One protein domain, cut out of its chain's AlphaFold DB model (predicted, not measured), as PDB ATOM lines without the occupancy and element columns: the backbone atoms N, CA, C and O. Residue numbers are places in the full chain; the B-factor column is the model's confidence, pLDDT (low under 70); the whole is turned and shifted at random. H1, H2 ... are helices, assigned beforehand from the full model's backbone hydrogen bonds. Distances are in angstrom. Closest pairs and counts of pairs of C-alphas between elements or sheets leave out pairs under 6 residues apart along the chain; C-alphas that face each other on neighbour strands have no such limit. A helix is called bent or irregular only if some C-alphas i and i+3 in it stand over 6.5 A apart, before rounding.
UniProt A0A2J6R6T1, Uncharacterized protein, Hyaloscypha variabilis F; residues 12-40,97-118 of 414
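Overview. This is residues 12 to 40 and 97 to 118 of the 414 residues of an uncharacterized protein of Hyaloscypha variabilis F (UniProt A0A2J6R6T1). The far end of one long helix, H3, is set into the mouth of a V made by two shorter helices, H1 and H2, which meet near their ends at a one-residue link. The first half of H3, residues 97 to 106, sticks out as a free arm, while residues 111 to 117 pack on the two helices of the V. The printed part has 51 residues with three named helices, H1, H2 and H3 along the chain, and no named strand; the class is all helix. The whole is only just compact, close to loose, with a radius of gyration of the C-alphas of 11.5 A, and spans 36 by 25 by 15 A, the arm making the length.

Arrangement. Begin with H3, residues 97 to 117, the longest helix. With residues 113 to 117 alone it touches H1, residues 16 to 26; look at Ser 25 and Ile 117, whose C-alphas are the closest of the two helices at 4.3 A. These two run the same way at a steep tilt of 54 degrees. With residues 111 to 117 alone H3 touches H2, residues 28 to 37, and the closest C-alphas there are those of Cys 34 and Cys 114, 5.2 A apart. H2 and H3 run opposite ways at a steep tilt of 52 degrees. H1 and H2 are close but not clearly touching, with the C-alphas of Leu 24 and Ala 30 closest at 6.3 A. They run opposite ways at a steep tilt of 68 degrees, only just short of about perpendicular. On the backbone of H2 and H3 you will find every O i to N i+4 pair within hydrogen-bond range; in H1 it is 1 of 7, beside 6 of 8 O i to N i+3 pairs.

Along the chain. Find C-alpha 97 at (-19.882, -13.131, -50.838); from there H3 runs 29.9 A to C-alpha 117 at (-33.600, -0.137, -27.696). H1 begins at C-alpha 16, at (-36.226, -14.607, -28.824), and measures 18.8 A to C-alpha 26. It is irregular, but only just: C-alphas 20 and 23 are 7.0 A apart. H2 measures 14.4 A from C-alpha 28 to C-alpha 37.

Size, cuts and confidence. The two C-alphas farthest apart are those of Ala 26 and Tyr 97, at 36.1 A. Without residues 97 to 106, which stand free, the body spans 25 by 21 by 12 A. The link from H1 to H2 is tight, with 1 residue between them. The link from H2 to H3 is across the cut: residues 41 to 96 are not printed, and C-alphas 40 and 97 are 28.7 A apart. The mean pLDDT of the printed part is 89.8, and no printed residue is under 70.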
ATOM      1  N   VAL A  12     -41.551  -7.630 -31.709       88.00
ATOM      2  CA  VAL A  12     -40.399  -8.491 -32.042       88.00
ATOM      3  C   VAL A  12     -39.363  -8.476 -30.902       88.00
ATOM      4  O   VAL A  12     -38.826  -9.518 -30.534       88.00
ATOM      5  N   CYS A  13     -39.227  -7.316 -30.255       91.06
ATOM      6  CA  CYS A  13     -38.453  -7.029 -29.049       91.06
ATOM      7  C   CYS A  13     -38.742  -7.939 -27.841       91.06
ATOM      8  O   CYS A  13     -37.830  -8.272 -27.095       91.06
ATOM      9  N   SER A  14     -39.990  -8.368 -27.637       90.75
ATOM     10  CA  SER A  14     -40.397  -9.246 -26.530       90.75
ATOM     11  C   SER A  14     -40.177 -10.738 -26.816       90.75
ATOM     12  O   SER A  14     -40.676 -11.583 -26.073       90.75
ATOM     13  N   SER A  15     -39.495 -11.095 -27.912       91.50
ATOM     14  CA  SER A  15     -39.375 -12.481 -28.368       91.50
ATOM     15  C   SER A  15     -37.959 -12.854 -28.816       91.50
ATOM     16  O   SER A  15     -37.264 -12.088 -29.482       91.50
ATOM     17  N   GLY A  16     -37.539 -14.072 -28.464       90.62
ATOM     18  CA  GLY A  16     -36.226 -14.607 -28.824       90.62
ATOM     19  C   GLY A  16     -35.067 -13.740 -28.322       90.62
ATOM     20  O   GLY A  16     -35.145 -13.136 -27.256       90.62
ATOM     21  N   ILE A  17     -34.005 -13.667 -29.125       90.75
ATOM     22  CA  ILE A  17     -32.744 -12.985 -28.790       90.75
ATOM     23  C   ILE A  17     -32.872 -11.470 -28.566       90.75
ATOM     24  O   ILE A  17     -31.981 -10.880 -27.968       90.75
ATOM     25  N   TYR A  18     -33.968 -10.829 -28.992       91.75
ATOM     26  CA  TYR A  18     -34.202  -9.408 -28.707       91.75
ATOM     27  C   TYR A  18     -34.648  -9.160 -27.260       91.75
ATOM     28  O   TYR A  18     -34.384  -8.091 -26.715       91.75
ATOM     29  N   ASN A  19     -35.248 -10.159 -26.601       92.06
ATOM     30  CA  ASN A  19     -35.640 -10.047 -25.196       92.06
ATOM     31  C   ASN A  19     -34.416  -9.977 -24.263       92.06
ATOM     32  O   ASN A  19     -34.461  -9.309 -23.234       92.06
ATOM     33  N   ASP A  20     -33.298 -10.593 -24.654       91.75
ATOM     34  CA  ASP A  20     -32.024 -10.489 -23.930       91.75
ATOM     35  C   ASP A  20     -31.342  -9.119 -24.132       91.75
ATOM     36  O   ASP A  20     -30.443  -8.753 -23.376       91.75
ATOM     37  N   LEU A  21     -31.795  -8.330 -25.119       90.06
ATOM     38  CA  LEU A  21     -31.333  -6.962 -25.380       90.06
ATOM     39  C   LEU A  21     -32.186  -5.894 -24.675       90.06
ATOM     40  O   LEU A  21     -31.742  -4.753 -24.575       90.06
ATOM     41  N   LEU A  22     -33.359  -6.235 -24.122       88.69
ATOM     42  CA  LEU A  22     -34.197  -5.284 -23.371       88.69
ATOM     43  C   LEU A  22     -33.439  -4.532 -22.254       88.69
ATOM     44  O   LEU A  22     -33.634  -3.321 -22.138       88.69
ATOM     45  N   PRO A  23     -32.535  -5.158 -21.469       92.44
ATOM     46  CA  PRO A  23     -31.724  -4.451 -20.474       92.44
ATOM     47  C   PRO A  23     -30.815  -3.351 -21.050       92.44
ATOM     48  O   PRO A  23     -30.436  -2.440 -20.318       92.44
ATOM     49  N   LEU A  24     -30.480  -3.399 -22.347       91.06
ATOM     50  CA  LEU A  24     -29.669  -2.374 -23.015       91.06
ATOM     51  C   LEU A  24     -30.468  -1.105 -23.342       91.06
ATOM     52  O   LEU A  24     -29.853  -0.055 -23.495       91.06
ATOM     53  N   SER A  25     -31.808  -1.155 -23.367       90.38
ATOM     54  CA  SER A  25     -32.644   0.058 -23.491       90.38
ATOM     55  C   SER A  25     -32.463   1.026 -22.314       90.38
ATOM     56  O   SER A  25     -32.631   2.229 -22.462       90.38
ATOM     57  N   ALA A  26     -32.027   0.524 -21.152       90.31
ATOM     58  CA  ALA A  26     -31.668   1.337 -19.993       90.31
ATOM     59  C   ALA A  26     -30.212   1.857 -20.018       90.31
ATOM     60  O   ALA A  26     -29.774   2.470 -19.042       90.31
ATOM     61  N   TYR A  27     -29.437   1.596 -21.081       95.31
ATOM     62  CA  TYR A  27     -28.017   1.948 -21.165       95.31
ATOM     63  C   TYR A  27     -27.769   3.068 -22.197       95.31
ATOM     64  O   TYR A  27     -27.734   2.787 -23.397       95.31
ATOM     65  N   PRO A  28     -27.511   4.326 -21.775       91.12
ATOM     66  CA  PRO A  28     -27.469   5.484 -22.683       91.12
ATOM     67  C   PRO A  28     -26.451   5.391 -23.829       91.12
ATOM     68  O   PRO A  28     -26.623   6.013 -24.875       91.12
ATOM     69  N   ALA A  29     -25.379   4.608 -23.665       93.06
ATOM     70  CA  ALA A  29     -24.417   4.396 -24.744       93.06
ATOM     71  C   ALA A  29     -25.004   3.548 -25.889       93.06
ATOM     72  O   ALA A  29     -24.687   3.814 -27.047       93.06
ATOM     73  N   ALA A  30     -25.869   2.572 -25.584       91.69
ATOM     74  CA  ALA A  30     -26.544   1.750 -26.590       91.69
ATOM     75  C   ALA A  30     -27.573   2.577 -27.373       91.69
ATOM     76  O   ALA A  30     -27.571   2.536 -28.600       91.69
ATOM     77  N   GLU A  31     -28.355   3.406 -26.675       90.75
ATOM     78  CA  GLU A  31     -29.251   4.399 -27.282       90.75
ATOM     79  C   GLU A  31     -28.471   5.330 -28.229       90.75
ATOM     80  O   GLU A  31     -28.771   5.394 -29.416       90.75
ATOM     81  N   SER A  32     -27.369   5.941 -27.764       92.56
ATOM     82  CA  SER A  32     -26.549   6.837 -28.601       92.56
ATOM     83  C   SER A  32     -25.926   6.157 -29.832       92.56
ATOM     84  O   SER A  32     -25.758   6.784 -30.882       92.56
ATOM     85  N   PHE A  33     -25.585   4.868 -29.721       94.19
ATOM     86  CA  PHE A  33     -25.083   4.079 -30.842       94.19
ATOM     87  C   PHE A  33     -26.188   3.878 -31.883       94.19
ATOM     88  O   PHE A  33     -25.971   4.159 -33.062       94.19
ATOM     89  N   CYS A  34     -27.386   3.495 -31.441       93.62
ATOM     90  CA  CYS A  34     -28.551   3.329 -32.300       93.62
ATOM     91  C   CYS A  34     -28.950   4.632 -33.004       93.62
ATOM     92  O   CYS A  34     -28.947   4.653 -34.236       93.62
ATOM     93  N   SER A  35     -29.085   5.752 -32.284       91.00
ATOM     94  CA  SER A  35     -29.416   7.049 -32.896       91.00
ATOM     95  C   SER A  35     -28.395   7.515 -33.946       91.00
ATOM     96  O   SER A  35     -28.735   8.280 -34.851       91.00
ATOM     97  N   SER A  36     -27.123   7.112 -33.808       93.06
ATOM     98  CA  SER A  36     -26.038   7.527 -34.710       93.06
ATOM     99  C   SER A  36     -25.876   6.636 -35.945       93.06
ATOM    100  O   SER A  36     -25.535   7.153 -37.010       93.06
ATOM    101  N   HIS A  37     -26.139   5.330 -35.827       92.50
ATOM    102  CA  HIS A  37     -26.024   4.368 -36.928       92.50
ATOM    103  C   HIS A  37     -27.349   4.109 -37.660       92.50
ATOM    104  O   HIS A  37     -27.346   3.933 -38.878       92.50
ATOM    105  N   PHE A  38     -28.473   4.129 -36.944       92.50
ATOM    106  CA  PHE A  38     -29.816   3.833 -37.445       92.50
ATOM    107  C   PHE A  38     -30.778   4.980 -37.097       92.50
ATOM    108  O   PHE A  38     -31.750   4.765 -36.380       92.50
ATOM    109  N   PRO A  39     -30.529   6.216 -37.580       85.56
ATOM    110  CA  PRO A  39     -31.329   7.378 -37.206       85.56
ATOM    111  C   PRO A  39     -32.804   7.162 -37.564       85.56
ATOM    112  O   PRO A  39     -33.164   7.148 -38.747       85.56
ATOM    113  N   GLU A  40     -33.654   7.019 -36.543       79.19
ATOM    114  CA  GLU A  40     -35.080   6.770 -36.739       79.19
ATOM    115  C   GLU A  40     -35.729   7.831 -37.640       79.19
ATOM    116  O   GLU A  40     -35.420   9.032 -37.607       79.19
ATOM    117  N   TYR A  97     -18.430 -13.249 -50.672       82.44
ATOM    118  CA  TYR A  97     -19.882 -13.131 -50.838       82.44
ATOM    119  C   TYR A  97     -20.631 -13.529 -49.554       82.44
ATOM    120  O   TYR A  97     -21.586 -12.854 -49.178       82.44
ATOM    121  N   LEU A  98     -20.171 -14.565 -48.838       83.81
ATOM    122  CA  LEU A  98     -20.710 -14.901 -47.516       83.81
ATOM    123  C   LEU A  98     -20.447 -13.805 -46.484       83.81
ATOM    124  O   LEU A  98     -21.352 -13.492 -45.719       83.81
ATOM    125  N   PHE A  99     -19.256 -13.198 -46.473       78.12
ATOM    126  CA  PHE A  99     -18.977 -12.065 -45.585       78.12
ATOM    127  C   PHE A  99     -19.901 -10.876 -45.873       78.12
ATOM    128  O   PHE A  99     -20.490 -10.346 -44.938       78.12
ATOM    129  N   ALA A 100     -20.121 -10.527 -47.147       78.81
ATOM    130  CA  ALA A 100     -21.071  -9.479 -47.521       78.81
ATOM    131  C   ALA A 100     -22.527  -9.820 -47.134       78.81
ATOM    132  O   ALA A 100     -23.270  -8.938 -46.714       78.81
ATOM    133  N   GLN A 101     -22.949 -11.090 -47.230       83.12
ATOM    134  CA  GLN A 101     -24.253 -11.510 -46.700       83.12
ATOM    135  C   GLN A 101     -24.323 -11.406 -45.173       83.12
ATOM    136  O   GLN A 101     -25.357 -10.995 -44.660       83.12
ATOM    137  N   LEU A 102     -23.255 -11.767 -44.452       78.81
ATOM    138  CA  LEU A 102     -23.201 -11.661 -42.991       78.81
ATOM    139  C   LEU A 102     -23.272 -10.202 -42.527       78.81
ATOM    140  O   LEU A 102     -23.914  -9.918 -41.523       78.81
ATOM    141  N   GLU A 103     -22.629  -9.298 -43.267       87.88
ATOM    142  CA  GLU A 103     -22.631  -7.855 -43.020       87.88
ATOM    143  C   GLU A 103     -24.036  -7.262 -43.225       87.88
ATOM    144  O   GLU A 103     -24.544  -6.611 -42.317       87.88
ATOM    145  N   LEU A 104     -24.738  -7.609 -44.317       88.75
ATOM    146  CA  LEU A 104     -26.158  -7.248 -44.485       88.75
ATOM    147  C   LEU A 104     -27.054  -7.831 -43.379       88.75
ATOM    148  O   LEU A 104     -27.917  -7.133 -42.853       88.75
ATOM    149  N   LEU A 105     -26.864  -9.105 -43.013       88.44
ATOM    150  CA  LEU A 105     -27.666  -9.738 -41.960       88.44
ATOM    151  C   LEU A 105     -27.424  -9.085 -40.592       88.44
ATOM    152  O   LEU A 105     -28.339  -9.018 -39.772       88.44
ATOM    153  N   ALA A 106     -26.202  -8.607 -40.350       89.69
ATOM    154  CA  ALA A 106     -25.862  -7.827 -39.173       89.69
ATOM    155  C   ALA A 106     -26.529  -6.445 -39.211       89.69
ATOM    156  O   ALA A 106     -27.083  -6.049 -38.192       89.69
ATOM    157  N   GLU A 107     -26.553  -5.739 -40.346       92.44
ATOM    158  CA  GLU A 107     -27.262  -4.453 -40.469       92.44
ATOM    159  C   GLU A 107     -28.771  -4.588 -40.205       92.44
ATOM    160  O   GLU A 107     -29.312  -3.819 -39.412       92.44
ATOM    161  N   ASP A 108     -29.447  -5.591 -40.779       90.50
ATOM    162  CA  ASP A 108     -30.878  -5.840 -40.528       90.50
ATOM    163  C   ASP A 108     -31.151  -6.232 -39.060       90.50
ATOM    164  O   ASP A 108     -32.129  -5.777 -38.452       90.50
ATOM    165  N   PHE A 109     -30.275  -7.050 -38.462       92.81
ATOM    166  CA  PHE A 109     -30.378  -7.436 -37.053       92.81
ATOM    167  C   PHE A 109     -30.139  -6.251 -36.111       92.81
ATOM    168  O   PHE A 109     -30.923  -6.048 -35.186       92.81
ATOM    169  N   LEU A 110     -29.097  -5.446 -36.354       92.75
ATOM    170  CA  LEU A 110     -28.791  -4.252 -35.564       92.75
ATOM    171  C   LEU A 110     -29.884  -3.191 -35.722       92.75
ATOM    172  O   LEU A 110     -30.279  -2.610 -34.721       92.75
ATOM    173  N   SER A 111     -30.424  -2.987 -36.925       92.75
ATOM    174  CA  SER A 111     -31.562  -2.091 -37.174       92.75
ATOM    175  C   SER A 111     -32.793  -2.508 -36.358       92.75
ATOM    176  O   SER A 111     -33.381  -1.699 -35.637       92.75
ATOM    177  N   THR A 112     -33.130  -3.803 -36.377       92.69
ATOM    178  CA  THR A 112     -34.249  -4.353 -35.594       92.69
ATOM    179  C   THR A 112     -33.992  -4.252 -34.088       92.69
ATOM    180  O   THR A 112     -34.880  -3.859 -33.336       92.69
ATOM    181  N   ALA A 113     -32.773  -4.562 -33.634       92.81
ATOM    182  CA  ALA A 113     -32.377  -4.435 -32.235       92.81
ATOM    183  C   ALA A 113     -32.395  -2.974 -31.760       92.81
ATOM    184  O   ALA A 113     -32.852  -2.700 -30.653       92.81
ATOM    185  N   CYS A 114     -31.965  -2.033 -32.598       93.00
ATOM    186  CA  CYS A 114     -31.983  -0.610 -32.291       93.00
ATOM    187  C   CYS A 114     -33.404  -0.059 -32.180       93.00
ATOM    188  O   CYS A 114     -33.693   0.604 -31.192       93.00
ATOM    189  N   SER A 115     -34.328  -0.457 -33.061       91.44
ATOM    190  CA  SER A 115     -35.762  -0.138 -32.924       91.44
ATOM    191  C   SER A 115     -36.427  -0.765 -31.677       91.44
ATOM    192  O   SER A 115     -37.539  -0.396 -31.302       91.44
ATOM    193  N   CYS A 116     -35.755  -1.708 -31.008       91.50
ATOM    194  CA  CYS A 116     -36.160  -2.252 -29.708       91.50
ATOM    195  C   CYS A 116     -35.483  -1.575 -28.502       91.50
ATOM    196  O   CYS A 116     -35.971  -1.725 -27.381       91.50
ATOM    197  N   ILE A 117     -34.367  -0.872 -28.715       91.19
ATOM    198  CA  ILE A 117     -33.600  -0.137 -27.696       91.19
ATOM    199  C   ILE A 117     -34.096   1.310 -27.632       91.19
ATOM    200  O   ILE A 117     -34.491   1.776 -26.565       91.19
ATOM    201  N   GLU A 118     -34.142   1.992 -28.777       89.00
ATOM    202  CA  GLU A 118     -34.856   3.252 -28.950       89.00
ATOM    203  C   GLU A 118     -36.356   2.946 -28.967       89.00
ATOM    204  O   GLU A 118     -36.934   2.641 -30.002       89.00
TER     205      GLU A 118